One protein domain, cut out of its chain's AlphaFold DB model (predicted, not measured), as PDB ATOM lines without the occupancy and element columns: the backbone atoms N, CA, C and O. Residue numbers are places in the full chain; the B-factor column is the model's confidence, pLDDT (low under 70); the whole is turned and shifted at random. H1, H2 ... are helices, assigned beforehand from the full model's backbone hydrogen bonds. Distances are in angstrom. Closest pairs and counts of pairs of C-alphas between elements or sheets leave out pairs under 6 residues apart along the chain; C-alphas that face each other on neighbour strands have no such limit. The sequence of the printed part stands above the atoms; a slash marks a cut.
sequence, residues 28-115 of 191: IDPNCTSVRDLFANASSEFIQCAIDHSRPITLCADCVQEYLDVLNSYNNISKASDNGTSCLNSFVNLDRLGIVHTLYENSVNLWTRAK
ATOM      1  N   ILE A  28     106.965 118.663  95.485       69.94
ATOM      2  CA  ILE A  28     107.145 117.968  94.212       69.94
ATOM      3  C   ILE A  28     107.192 119.023  93.110       69.94
ATOM      4  O   ILE A  28     106.353 119.926  93.072       69.94
ATOM      5  N   ASP A  29     108.183 118.908  92.229       76.88
ATOM      6  CA  ASP A  29     108.372 119.850  91.136       76.88
ATOM      7  C   ASP A  29     107.077 119.995  90.295       76.88
ATOM      8  O   ASP A  29     106.409 118.990  90.003       76.88
ATOM      9  N   PRO A  30     106.678 121.221  89.902       80.69
ATOM     10  CA  PRO A  30     105.467 121.448  89.114       80.69
ATOM     11  C   PRO A  30     105.427 120.680  87.784       80.69
ATOM     12  O   PRO A  30     104.351 120.260  87.362       80.69
ATOM     13  N   ASN A  31     106.574 120.446  87.138       83.69
ATOM     14  CA  ASN A  31     106.682 119.632  85.927       83.69
ATOM     15  C   ASN A  31     106.370 118.163  86.232       83.69
ATOM     16  O   ASN A  31     105.535 117.561  85.559       83.69
ATOM     17  N   CYS A  32     106.971 117.604  87.291       85.94
ATOM     18  CA  CYS A  32     106.679 116.238  87.735       85.94
ATOM     19  C   CYS A  32     105.205 116.070  88.140       85.94
ATOM     20  O   CYS A  32     104.584 115.055  87.826       85.94
ATOM     21  N   THR A  33     104.628 117.088  88.781       86.88
ATOM     22  CA  THR A  33     103.194 117.151  89.088       86.88
ATOM     23  C   THR A  33     102.349 117.135  87.809       86.88
ATOM     24  O   THR A  33     101.431 116.329  87.695       86.88
ATOM     25  N   SER A  34     102.697 117.947  86.808       89.81
ATOM     26  CA  SER A  34     101.955 118.020  85.546       89.81
ATOM     27  C   SER A  34     101.977 116.706  84.764       89.81
ATOM     28  O   SER A  34     100.937 116.287  84.262       89.81
ATOM     29  N   VAL A  35     103.131 116.039  84.641       91.00
ATOM     30  CA  VAL A  35     103.208 114.759  83.908       91.00
ATOM     31  C   VAL A  35     102.491 113.630  84.647       91.00
ATOM     32  O   VAL A  35     101.894 112.767  84.005       91.00
ATOM     33  N   ARG A  36     102.485 113.660  85.987       91.31
ATOM     34  CA  ARG A  36     101.671 112.757  86.807       91.31
ATOM     35  C   ARG A  36     100.183 112.954  86.526       91.31
ATOM     36  O   ARG A  36      99.476 111.969  86.351       91.31
ATOM     37  N   ASP A  37      99.717 114.198  86.478       93.44
ATOM     38  CA  ASP A  37      98.298 114.501  86.265       93.44
ATOM     39  C   ASP A  37      97.829 114.071  84.865       93.44
ATOM     40  O   ASP A  37      96.730 113.541  84.721       93.44
ATOM     41  N   LEU A  38      98.693 114.185  83.847       95.19
ATOM     42  CA  LEU A  38      98.419 113.642  82.511       95.19
ATOM     43  C   LEU A  38      98.237 112.117  82.527       95.19
ATOM     44  O   LEU A  38      97.304 111.609  81.911       95.19
ATOM     45  N   PHE A  39      99.091 111.384  83.245       95.69
ATOM     46  CA  PHE A  39      98.933 109.933  83.399       95.69
ATOM     47  C   PHE A  39      97.695 109.559  84.208       95.69
ATOM     48  O   PHE A  39      97.036 108.572  83.887       95.69
ATOM     49  N   ALA A  40      97.366 110.335  85.243       96.44
ATOM     50  CA  ALA A  40      96.161 110.118  86.033       96.44
ATOM     51  C   ALA A  40      94.898 110.256  85.170       96.44
ATOM     52  O   ALA A  40      94.037 109.379  85.227       96.44
ATOM     53  N   ASN A  41      94.824 111.294  84.329       98.19
ATOM     54  CA  ASN A  41      93.720 111.468  83.384       98.19
ATOM     55  C   ASN A  41      93.657 110.323  82.370       98.19
ATOM     56  O   ASN A  41      92.631 109.653  82.304       98.19
ATOM     57  N   ALA A  42      94.760 110.030  81.675       98.38
ATOM     58  CA  ALA A  42      94.792 108.958  80.679       98.38
ATOM     59  C   ALA A  42      94.404 107.593  81.279       98.38
ATOM     60  O   ALA A  42      93.636 106.835  80.695       98.38
ATOM     61  N   SER A  43      94.881 107.292  82.493       98.06
ATOM     62  CA  SER A  43      94.519 106.061  83.207       98.06
ATOM     63  C   SER A  43      93.036 106.023  83.565       98.06
ATOM     64  O   SER A  43      92.401 104.979  83.434       98.06
ATOM     65  N   SER A  44      92.474 107.144  84.023       98.44
ATOM     66  CA  SER A  44      91.051 107.236  84.355       98.44
ATOM     67  C   SER A  44      90.171 107.061  83.119       98.44
ATOM     68  O   SER A  44      89.165 106.360  83.190       98.44
ATOM     69  N   GLU A  45      90.544 107.679  82.001       98.75
ATOM     70  CA  GLU A  45      89.830 107.584  80.724       98.75
ATOM     71  C   GLU A  45      89.873 106.155  80.178       98.75
ATOM     72  O   GLU A  45      88.829 105.599  79.840       98.75
ATOM     73  N   PHE A  46      91.038 105.501  80.212       98.62
ATOM     74  CA  PHE A  46      91.157 104.099  79.812       98.62
ATOM     75  C   PHE A  46      90.325 103.163  80.696       98.62
ATOM     76  O   PHE A  46      89.642 102.280  80.182       98.62
ATOM     77  N   ILE A  47      90.344 103.351  82.021       98.50
ATOM     78  CA  ILE A  47      89.522 102.551  82.943       98.50
ATOM     79  C   ILE A  47      88.033 102.749  82.648       98.50
ATOM     80  O   ILE A  47      87.291 101.768  82.619       98.50
ATOM     81  N   GLN A  48      87.601 103.993  82.428       98.62
ATOM     82  CA  GLN A  48      86.214 104.302  82.095       98.62
ATOM     83  C   GLN A  48      85.804 103.612  80.792       98.62
ATOM     84  O   GLN A  48      84.835 102.855  80.793       98.62
ATOM     85  N   CYS A  49      86.594 103.775  79.727       98.62
ATOM     86  CA  CYS A  49      86.338 103.119  78.448       98.62
ATOM     87  C   CYS A  49      86.272 101.592  78.604       98.62
ATOM     88  O   CYS A  49      85.315 100.953  78.174       98.62
ATOM     89  N   ALA A  50      87.231 100.988  79.309       98.31
ATOM     90  CA  ALA A  50      87.254  99.544  79.513       98.31
ATOM     91  C   ALA A  50      86.016  99.010  80.255       98.31
ATOM     92  O   ALA A  50      85.588  97.881  80.009       98.31
ATOM     93  N   ILE A  51      85.446  99.797  81.171       98.31
ATOM     94  CA  ILE A  51      84.205  99.451  81.872       98.31
ATOM     95  C   ILE A  51      83.002  99.588  80.935       98.31
ATOM     96  O   ILE A  51      82.183  98.666  80.875       98.31
ATOM     97  N   ASP A  52      82.906 100.692  80.195       98.31
ATOM     98  CA  ASP A  52      81.791 100.964  79.279       98.31
ATOM     99  C   ASP A  52      81.721  99.927  78.146       98.31
ATOM    100  O   ASP A  52      80.638  99.478  77.773       98.31
ATOM    101  N   HIS A  53      82.880  99.451  77.692       97.56
ATOM    102  CA  HIS A  53      83.038  98.458  76.628       97.56
ATOM    103  C   HIS A  53      83.257  97.031  77.160       97.56
ATOM    104  O   HIS A  53      83.852  96.181  76.493       97.56
ATOM    105  N   SER A  54      82.778  96.751  78.380       95.75
ATOM    106  CA  SER A  54      82.884  95.428  79.010       95.75
ATOM    107  C   SER A  54      81.752  94.461  78.635       95.75
ATOM    108  O   SER A  54      81.906  93.252  78.832       95.75
ATOM    109  N   ARG A  55      80.609  94.957  78.133       92.62
ATOM    110  CA  ARG A  55      79.463  94.150  77.673       92.62
ATOM    111  C   ARG A  55      78.617  94.891  76.615       92.62
ATOM    112  O   ARG A  55      77.926  95.839  76.988       92.62
ATOM    113  N   PRO A  56      78.555  94.407  75.355       91.88
ATOM    114  CA  PRO A  56      79.448  93.399  74.761       91.88
ATOM    115  C   PRO A  56      80.912  93.864  74.804       91.88
ATOM    116  O   PRO A  56      81.175  95.063  74.919       91.88
ATOM    117  N   ILE A  57      81.858  92.927  74.771       94.94
ATOM    118  CA  ILE A  57      83.284  93.266  74.820       94.94
ATOM    119  C   ILE A  57      83.678  93.926  73.497       94.94
ATOM    120  O   ILE A  57      83.689  93.289  72.450       94.94
ATOM    121  N   THR A  58      84.024  95.207  73.577       95.50
ATOM    122  CA  THR A  58      84.530  96.034  72.461       95.50
ATOM    123  C   THR A  58      85.771  96.833  72.878       95.50
ATOM    124  O   THR A  58      86.122  97.855  72.293       95.50
ATOM    125  N   LEU A  59      86.443  96.353  73.931       96.94
ATOM    126  CA  LEU A  59      87.590  96.991  74.572       96.94
ATOM    127  C   LEU A  59      88.699  97.322  73.574       96.94
ATOM    128  O   LEU A  59      89.302  98.388  73.666       96.94
ATOM    129  N   CYS A  60      89.031  96.392  72.680       96.00
ATOM    130  CA  CYS A  60      90.173  96.585  71.803       96.00
ATOM    131  C   CYS A  60      89.868  97.674  70.777       96.00
ATOM    132  O   CYS A  60      90.641  98.621  70.671       96.00
ATOM    133  N   ALA A  61      88.753  97.555  70.057       93.94
ATOM    134  CA  ALA A  61      88.367  98.470  68.993       93.94
ATOM    135  C   ALA A  61      88.063  99.885  69.507       93.94
ATOM    136  O   ALA A  61      88.527 100.852  68.903       93.94
ATOM    137  N   ASP A  62      87.341  99.998  70.624       96.12
ATOM    138  CA  ASP A  62      86.808 101.284  71.077       96.12
ATOM    139  C   ASP A  62      87.730 102.015  72.064       96.12
ATOM    140  O   ASP A  62      87.681 103.239  72.120       96.12
ATOM    141  N   CYS A  63      88.623 101.310  72.778       97.31
ATOM    142  CA  CYS A  63      89.507 101.915  73.792       97.31
ATOM    143  C   CYS A  63      90.983 102.013  73.379       97.31
ATOM    144  O   CYS A  63      91.869 102.194  74.225       97.31
ATOM    145  N   VAL A  64      91.291 101.838  72.089       95.50
ATOM    146  CA  VAL A  64      92.677 101.862  71.594       95.50
ATOM    147  C   VAL A  64      93.354 103.207  71.818       95.50
ATOM    148  O   VAL A  64      94.542 103.243  72.136       95.50
ATOM    149  N   GLN A  65      92.617 104.308  71.687       95.12
ATOM    150  CA  GLN A  65      93.190 105.640  71.832       95.12
ATOM    151  C   GLN A  65      93.560 105.913  73.294       95.12
ATOM    152  O   GLN A  65      94.703 106.266  73.580       95.12
ATOM    153  N   GLU A  66      92.649 105.634  74.222       97.75
ATOM    154  CA  GLU A  66      92.855 105.789  75.660       97.75
ATOM    155  C   GLU A  66      94.002 104.893  76.147       97.75
ATOM    156  O   GLU A  66      94.842 105.317  76.942       97.75
ATOM    157  N   TYR A  67      94.105 103.665  75.624       97.38
ATOM    158  CA  TYR A  67      95.239 102.786  75.913       97.38
ATOM    159  C   TYR A  67      96.575 103.387  75.447       97.38
ATOM    160  O   TYR A  67      97.556 103.388  76.198       97.38
ATOM    161  N   LEU A  68      96.630 103.928  74.225       95.06
ATOM    162  CA  LEU A  68      97.828 104.599  73.713       95.06
ATOM    163  C   LEU A  68      98.192 105.825  74.557       95.06
ATOM    164  O   LEU A  68      99.375 106.067  74.806       95.06
ATOM    165  N   ASP A  69      97.202 106.561  75.052       97.00
ATOM    166  CA  ASP A  69      97.417 107.719  75.915       97.00
ATOM    167  C   ASP A  69      97.978 107.321  77.286       97.00
ATOM    168  O   ASP A  69      98.870 108.006  77.802       97.00
ATOM    169  N   VAL A  70      97.592 106.164  77.838       97.75
ATOM    170  CA  VAL A  70      98.246 105.577  79.026       97.75
ATOM    171  C   VAL A  70      99.722 105.274  78.753       97.75
ATOM    172  O   VAL A  70     100.589 105.650  79.548       97.75
ATOM    173  N   LEU A  71     100.040 104.635  77.620       95.81
ATOM    174  CA  LEU A  71     101.431 104.321  77.262       95.81
ATOM    175  C   LEU A  71     102.273 105.593  77.091       95.81
ATOM    176  O   LEU A  71     103.391 105.693  77.608       95.81
ATOM    177  N   ASN A  72     101.728 106.578  76.380       95.31
ATOM    178  CA  ASN A  72     102.399 107.838  76.091       95.31
ATOM    179  C   ASN A  72     102.619 108.666  77.358       95.31
ATOM    180  O   ASN A  72     103.729 109.149  77.592       95.31
ATOM    181  N   SER A  73     101.593 108.808  78.198       95.56
ATOM    182  CA  SER A  73     101.685 109.565  79.449       95.56
ATOM    183  C   SER A  73     102.664 108.923  80.437       95.56
ATOM    184  O   SER A  73     103.491 109.632  81.012       95.56
ATOM    185  N   TYR A  74     102.689 107.591  80.555       93.94
ATOM    186  CA  TYR A  74     103.676 106.895  81.387       93.94
ATOM    187  C   TYR A  74     105.115 107.075  80.873       93.94
ATOM    188  O   TYR A  74     106.036 107.359  81.642       93.94
ATOM    189  N   ASN A  75     105.320 106.984  79.555       92.25
ATOM    190  CA  ASN A  75     106.611 107.256  78.917       92.25
ATOM    191  C   ASN A  75     107.059 108.719  79.098       92.25
ATOM    192  O   ASN A  75     108.250 109.002  79.215       92.25
ATOM    193  N   ASN A  76     106.118 109.662  79.145       91.69
ATOM    194  CA  ASN A  76     106.428 111.056  79.441       91.69
ATOM    195  C   ASN A  76     106.882 111.229  80.895       91.69
ATOM    196  O   ASN A  76     107.858 111.937  81.127       91.69
ATOM    197  N   ILE A  77     106.261 110.537  81.859       88.44
ATOM    198  CA  ILE A  77     106.731 110.535  83.256       88.44
ATOM    199  C   ILE A  77     108.143 109.951  83.360       88.44
ATOM    200  O   ILE A  77     108.980 110.506  84.072       88.44
ATOM    201  N   SER A  78     108.425 108.846  82.658       84.44
ATOM    202  CA  SER A  78     109.739 108.192  82.717       84.44
ATOM    203  C   SER A  78     110.863 109.071  82.160       84.44
ATOM    204  O   SER A  78     111.964 109.086  82.716       84.44
ATOM    205  N   LYS A  79     110.571 109.848  81.107       86.62
ATOM    206  CA  LYS A  79     111.505 110.784  80.461       86.62
ATOM    207  C   LYS A  79     111.597 112.145  81.141       86.62
ATOM    208  O   LYS A  79     112.625 112.810  81.013       86.62
ATOM    209  N   ALA A  80     110.543 112.584  81.821       84.94
ATOM    210  CA  ALA A  80     110.569 113.825  82.575       84.94
ATOM    211  C   ALA A  80     111.600 113.710  83.700       84.94
ATOM    212  O   ALA A  80     111.696 112.690  84.385       84.94
ATOM    213  N   SER A  81     112.393 114.760  83.882       81.00
ATOM    214  CA  SER A  81     113.363 114.835  84.965       81.00
ATOM    215  C   SER A  81     113.350 116.216  85.588       81.00
ATOM    216  O   SER A  81     113.106 117.210  84.901       81.00
ATOM    217  N   ASP A  82     113.627 116.250  86.883       72.44
ATOM    218  CA  ASP A  82     113.913 117.457  87.636       72.44
ATOM    219  C   ASP A  82     115.315 117.341  88.244       72.44
ATOM    220  O   ASP A  82     115.655 116.333  88.866       72.44
ATOM    221  N   ASN A  83     116.155 118.353  88.018       71.31
ATOM    222  CA  ASN A  83     117.532 118.418  88.523       71.31
ATOM    223  C   ASN A  83     118.360 117.127  88.296       71.31
ATOM    224  O   ASN A  83     119.202 116.756  89.114       71.31
ATOM    225  N   GLY A  84     118.121 116.422  87.181       71.69
ATOM    226  CA  GLY A  84     118.793 115.162  86.830       71.69
ATOM    227  C   GLY A  84     118.170 113.890  87.427       71.69
ATOM    228  O   GLY A  84     118.643 112.794  87.132       71.69
ATOM    229  N   THR A  85     117.095 114.006  88.212       75.06
ATOM    230  CA  THR A  85     116.325 112.876  88.753       75.06
ATOM    231  C   THR A  85     115.056 112.666  87.931       75.06
ATOM    232  O   THR A  85     114.303 113.609  87.713       75.06
ATOM    233  N   SER A  86     114.792 111.439  87.469       79.19
ATOM    234  CA  SER A  86     113.539 111.124  86.760       79.19
ATOM    235  C   SER A  86     112.325 111.394  87.654       79.19
ATOM    236  O   SER A  86     112.294 110.936  88.797       79.19
ATOM    237  N   CYS A  87     111.303 112.071  87.123       80.69
ATOM    238  CA  CYS A  87     110.033 112.288  87.817       80.69
ATOM    239  C   CYS A  87     109.380 110.962  88.220       80.69
ATOM    240  O   CYS A  87     108.723 110.892  89.254       80.69
ATOM    241  N   LEU A  88     109.610 109.886  87.461       78.75
ATOM    242  CA  LEU A  88     109.140 108.549  87.812       78.75
ATOM    243  C   LEU A  88     109.692 108.077  89.165       78.75
ATOM    244  O   LEU A  88     108.962 107.460  89.939       78.75
ATOM    245  N   ASN A  89     110.944 108.412  89.500       78.00
ATOM    246  CA  ASN A  89     111.531 108.053  90.795       78.00
ATOM    247  C   ASN A  89     110.813 108.743  91.960       78.00
ATOM    248  O   ASN A  89     110.715 108.158  93.037       78.00
ATOM    249  N   SER A  90     110.258 109.933  91.720       73.44
ATOM    250  CA  SER A  90     109.443 110.674  92.684       73.44
ATOM    251  C   SER A  90     108.043 110.083  92.888       73.44
ATOM    252  O   SER A  90     107.310 110.594  93.722       73.44
ATOM    253  N   PHE A  91     107.641 109.032  92.158       73.56
ATOM    254  CA  PHE A  91     106.300 108.437  92.288       73.56
ATOM    255  C   PHE A  91     106.265 106.903  92.346       73.56
ATOM    256  O   PHE A  91     105.295 106.341  92.845       73.56
ATOM    257  N   VAL A  92     107.287 106.207  91.842       67.88
ATOM    258  CA  VAL A  92     107.290 104.734  91.735       67.88
ATOM    259  C   VAL A  92     108.014 104.050  92.896       67.88
ATOM    260  O   VAL A  92     107.653 102.935  93.249       67.88
ATOM    261  N   ASN A  93     108.981 104.718  93.538       63.59
ATOM    262  CA  ASN A  93     109.823 104.121  94.588       63.59
ATOM    263  C   ASN A  93     109.633 104.744  95.984       63.59
ATOM    264  O   ASN A  93     110.439 104.491  96.880       63.59
ATOM    265  N   LEU A  94     108.605 105.577  96.181       69.38
ATOM    266  CA  LEU A  94     108.366 106.238  97.471       69.38
ATOM    267  C   LEU A  94     107.630 105.351  98.483       69.38
ATOM    268  O   LEU A  94     107.760 105.554  99.690       69.38
ATOM    269  N   ASP A  95     106.885 104.353  98.013       70.19
ATOM    270  CA  ASP A  95     106.125 103.439  98.857       70.19
ATOM    271  C   ASP A  95     106.110 102.011  98.282       70.19
ATOM    272  O   ASP A  95     106.490 101.767  97.138       70.19
ATOM    273  N   ARG A  96     105.699 101.036  99.104       78.25
ATOM    274  CA  ARG A  96     105.642  99.613  98.711       78.25
ATOM    275  C   ARG A  96     104.539  99.303  97.694       78.25
ATOM    276  O   ARG A  96     104.515  98.180  97.197       78.25
ATOM    277  N   LEU A  97     103.598 100.220  97.477       85.94
ATOM    278  CA  LEU A  97     102.483 100.020  96.557       85.94
ATOM    279  C   LEU A  97     102.879 100.411  95.135       85.94
ATOM    280  O   LEU A  97     102.460  99.730  94.213       85.94
ATOM    281  N   GLY A  98     103.672 101.472  94.951       87.44
ATOM    282  CA  GLY A  98     104.141 101.902  93.633       87.44
ATOM    283  C   GLY A  98     102.987 102.218  92.678       87.44
ATOM    284  O   GLY A  98     103.021 101.817  91.516       87.44
ATOM    285  N   ILE A  99     101.955 102.917  93.171       89.38
ATOM    286  CA  ILE A  99     100.629 103.050  92.531       89.38
ATOM    287  C   ILE A  99     100.717 103.414  91.042       89.38
ATOM    288  O   ILE A  99     100.041 102.794  90.224       89.38
ATOM    289  N   VAL A 100     101.560 104.384  90.676       90.88
ATOM    290  CA  VAL A 100     101.720 104.827  89.278       90.88
ATOM    291  C   VAL A 100     102.176 103.677  88.376       90.88
ATOM    292  O   VAL A 100     101.632 103.483  87.293       90.88
ATOM    293  N   HIS A 101     103.142 102.880  88.831       91.38
ATOM    294  CA  HIS A 101     103.616 101.721  88.081       91.38
ATOM    295  C   HIS A 101     102.575 100.599  88.056       91.38
ATOM    296  O   HIS A 101     102.293 100.069  86.988       91.38
ATOM    297  N   THR A 102     101.927 100.302  89.185       93.19
ATOM    298  CA  THR A 102     100.876  99.276  89.247       93.19
ATOM    299  C   THR A 102      99.697  99.580  88.323       93.19
ATOM    300  O   THR A 102      99.201  98.680  87.652       93.19
ATOM    301  N   LEU A 103      99.235 100.832  88.249       95.06
ATOM    302  CA  LEU A 103      98.135 101.210  87.352       95.06
ATOM    303  C   LEU A 103      98.529 101.096  85.873       95.06
ATOM    304  O   LEU A 103      97.733 100.627  85.056       95.06
ATOM    305  N   TYR A 104      99.769 101.459  85.541       95.81
ATOM    306  CA  TYR A 104     100.317 101.251  84.204       95.81
ATOM    307  C   TYR A 104     100.371  99.758  83.852       95.81
ATOM    308  O   TYR A 104      99.832  99.345  82.825       95.81
ATOM    309  N   GLU A 105     100.943  98.930  84.731       96.12
ATOM    310  CA  GLU A 105     101.018  97.481  84.529       96.12
ATOM    311  C   GLU A 105      99.634  96.850  84.408       96.12
ATOM    312  O   GLU A 105      99.425  96.007  83.543       96.12
ATOM    313  N   ASN A 106      98.663  97.269  85.219       97.19
ATOM    314  CA  ASN A 106      97.289  96.784  85.117       97.19
ATOM    315  C   ASN A 106      96.682  97.080  83.743       97.19
ATOM    316  O   ASN A 106      96.031  96.204  83.171       97.19
ATOM    317  N   SER A 107      96.933  98.272  83.200       98.00
ATOM    318  CA  SER A 107      96.450  98.666  81.874       98.00
ATOM    319  C   SER A 107      97.096  97.820  80.773       98.00
ATOM    320  O   SER A 107      96.401  97.240  79.938       98.00
ATOM    321  N   VAL A 108      98.422  97.643  80.830       97.69
ATOM    322  CA  VAL A 108      99.175  96.773  79.909       97.69
ATOM    323  C   VAL A 108      98.716  95.316  80.008       97.69
ATOM    324  O   VAL A 108      98.506  94.656  78.989       97.69
ATOM    325  N   ASN A 109      98.515  94.809  81.222       97.38
ATOM    326  CA  ASN A 109      98.100  93.433  81.479       97.38
ATOM    327  C   ASN A 109      96.661  93.171  81.035       97.38
ATOM    328  O   ASN A 109      96.355  92.066  80.589       97.38
ATOM    329  N   LEU A 110      95.759  94.147  81.170       97.25
ATOM    330  CA  LEU A 110      94.401  94.038  80.644       97.25
ATOM    331  C   LEU A 110      94.426  93.941  79.115       97.25
ATOM    332  O   LEU A 110      93.916  92.964  78.567       97.25
ATOM    333  N   TRP A 111      95.112  94.878  78.453       96.62
ATOM    334  CA  TRP A 111      95.265  94.908  76.995       96.62
ATOM    335  C   TRP A 111      95.902  93.627  76.434       96.62
ATOM    336  O   TRP A 111      95.436  93.051  75.450       96.62
ATOM    337  N   THR A 112      96.947  93.134  77.105       94.25
ATOM    338  CA  THR A 112      97.680  91.926  76.703       94.25
ATOM    339  C   THR A 112      96.848  90.660  76.893       94.25
ATOM    340  O   THR A 112      96.821  89.815  76.003       94.25
ATOM    341  N   ARG A 113      96.129  90.516  78.018       93.50
ATOM    342  CA  ARG A 113      95.260  89.345  78.255       93.50
ATOM    343  C   ARG A 113      94.079  89.292  77.293       93.50
ATOM    344  O   ARG A 113      93.695  88.201  76.890       93.50
ATOM    345  N   ALA A 114      93.549  90.451  76.904       93.75
ATOM    346  CA  ALA A 114      92.542  90.563  75.851       93.75
ATOM    347  C   ALA A 114      93.117  90.328  74.441       93.75
ATOM    348  O   ALA A 114      92.368  90.312  73.468       93.75
ATOM    349  N   LYS A 115      94.442  90.159  74.321       92.81
ATOM    350  CA  LYS A 115      95.174  90.021  73.059       92.81
ATOM    351  C   LYS A 115      94.808  91.104  72.046       92.81
ATOM    352  O   LYS A 115      94.759  90.847  70.848       92.81
TER     353      LYS A 115
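This is residues 28 to 115 of the 191 residues of an uncharacterized protein of Dendroctonus ponderosae (UniProt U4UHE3). Two helices, H1 and H3, stand side by side and run opposite ways, and a third, H5, packs on both at a slant, so that the three make an up-and-down bundle. The short H2 sits in the turn from H1 to H3 at one end, and the short H4 lies on the way from H3 to H5 towards the other end. The printed part has 88 residues with five named helices, H1 to H5 in that order along the chain, and no named strand: it is all helix. It is compact, with a radius of gyration of the C-alphas of 13.9 A, and spans 47 by 23 by 17 A.

H1, residues 30 to 52, touches H3, residues 64 to 79, at a shallow tilt of 22 degrees, opposite ways; their closest C-alphas, those of Phe 46 and Glu 66, are 4.8 A apart. H2, residues 59 to 62, only just touches H1, with 3 pairs of C-alphas within 8 A, the closest those of Ala 50 and Leu 59 at 5.6 A. H2 and H3 meet only through their link. H5, residues 99 to 113, touches H3 at a steep tilt of 38 degrees, opposite ways, with the C-alphas of Val 70 and Tyr 104 closest at 7.1 A. H5 touches H1 the same way at 35.0 degrees, only just a steep tilt; the closest C-alphas are those of Ser 43 and Leu 103, 7.3 A apart, and H1 touches H5 with residues 43 to 46 alone. H1, H3 and H5 form a bundle, up and down, each running against the one before it. H4, residues 89 to 92, touches H5 only at the corner by their link, with the C-alphas of Val 92 and His 101 closest at 6.0 A. H3 and H4 are near each other, and H2 and H4 are apart. In H1, H3 and H5 every O i to N i+4 pair is within hydrogen-bond range; H2 and H4 are too short for such a pair.

H1 begins at C-alpha 30, (105.467, 121.448, 89.114), and is the longest helix, 32.8 A from first to last C-alpha. H2 measures 5.6 A, H3 22.6 A and H4 5.5 A. H3 begins at C-alpha 64, (92.677, 101.862, 71.594). H5 is 20.5 A long and ends at C-alpha 113, (95.260, 89.345, 78.255).

The outline is only just a rod, and the two C-alphas farthest apart are those of Pro 56 and Asn 83, at 47.6 A. Residues 81 to 82 pair with residues 85 to 86, antiparallel. The printed part has no cut. The link from H2 to H3 is tight, the other three are short, and none is long. The mean pLDDT of the printed part is 90.0; residue 28 and residues 92 to 94 are under 70.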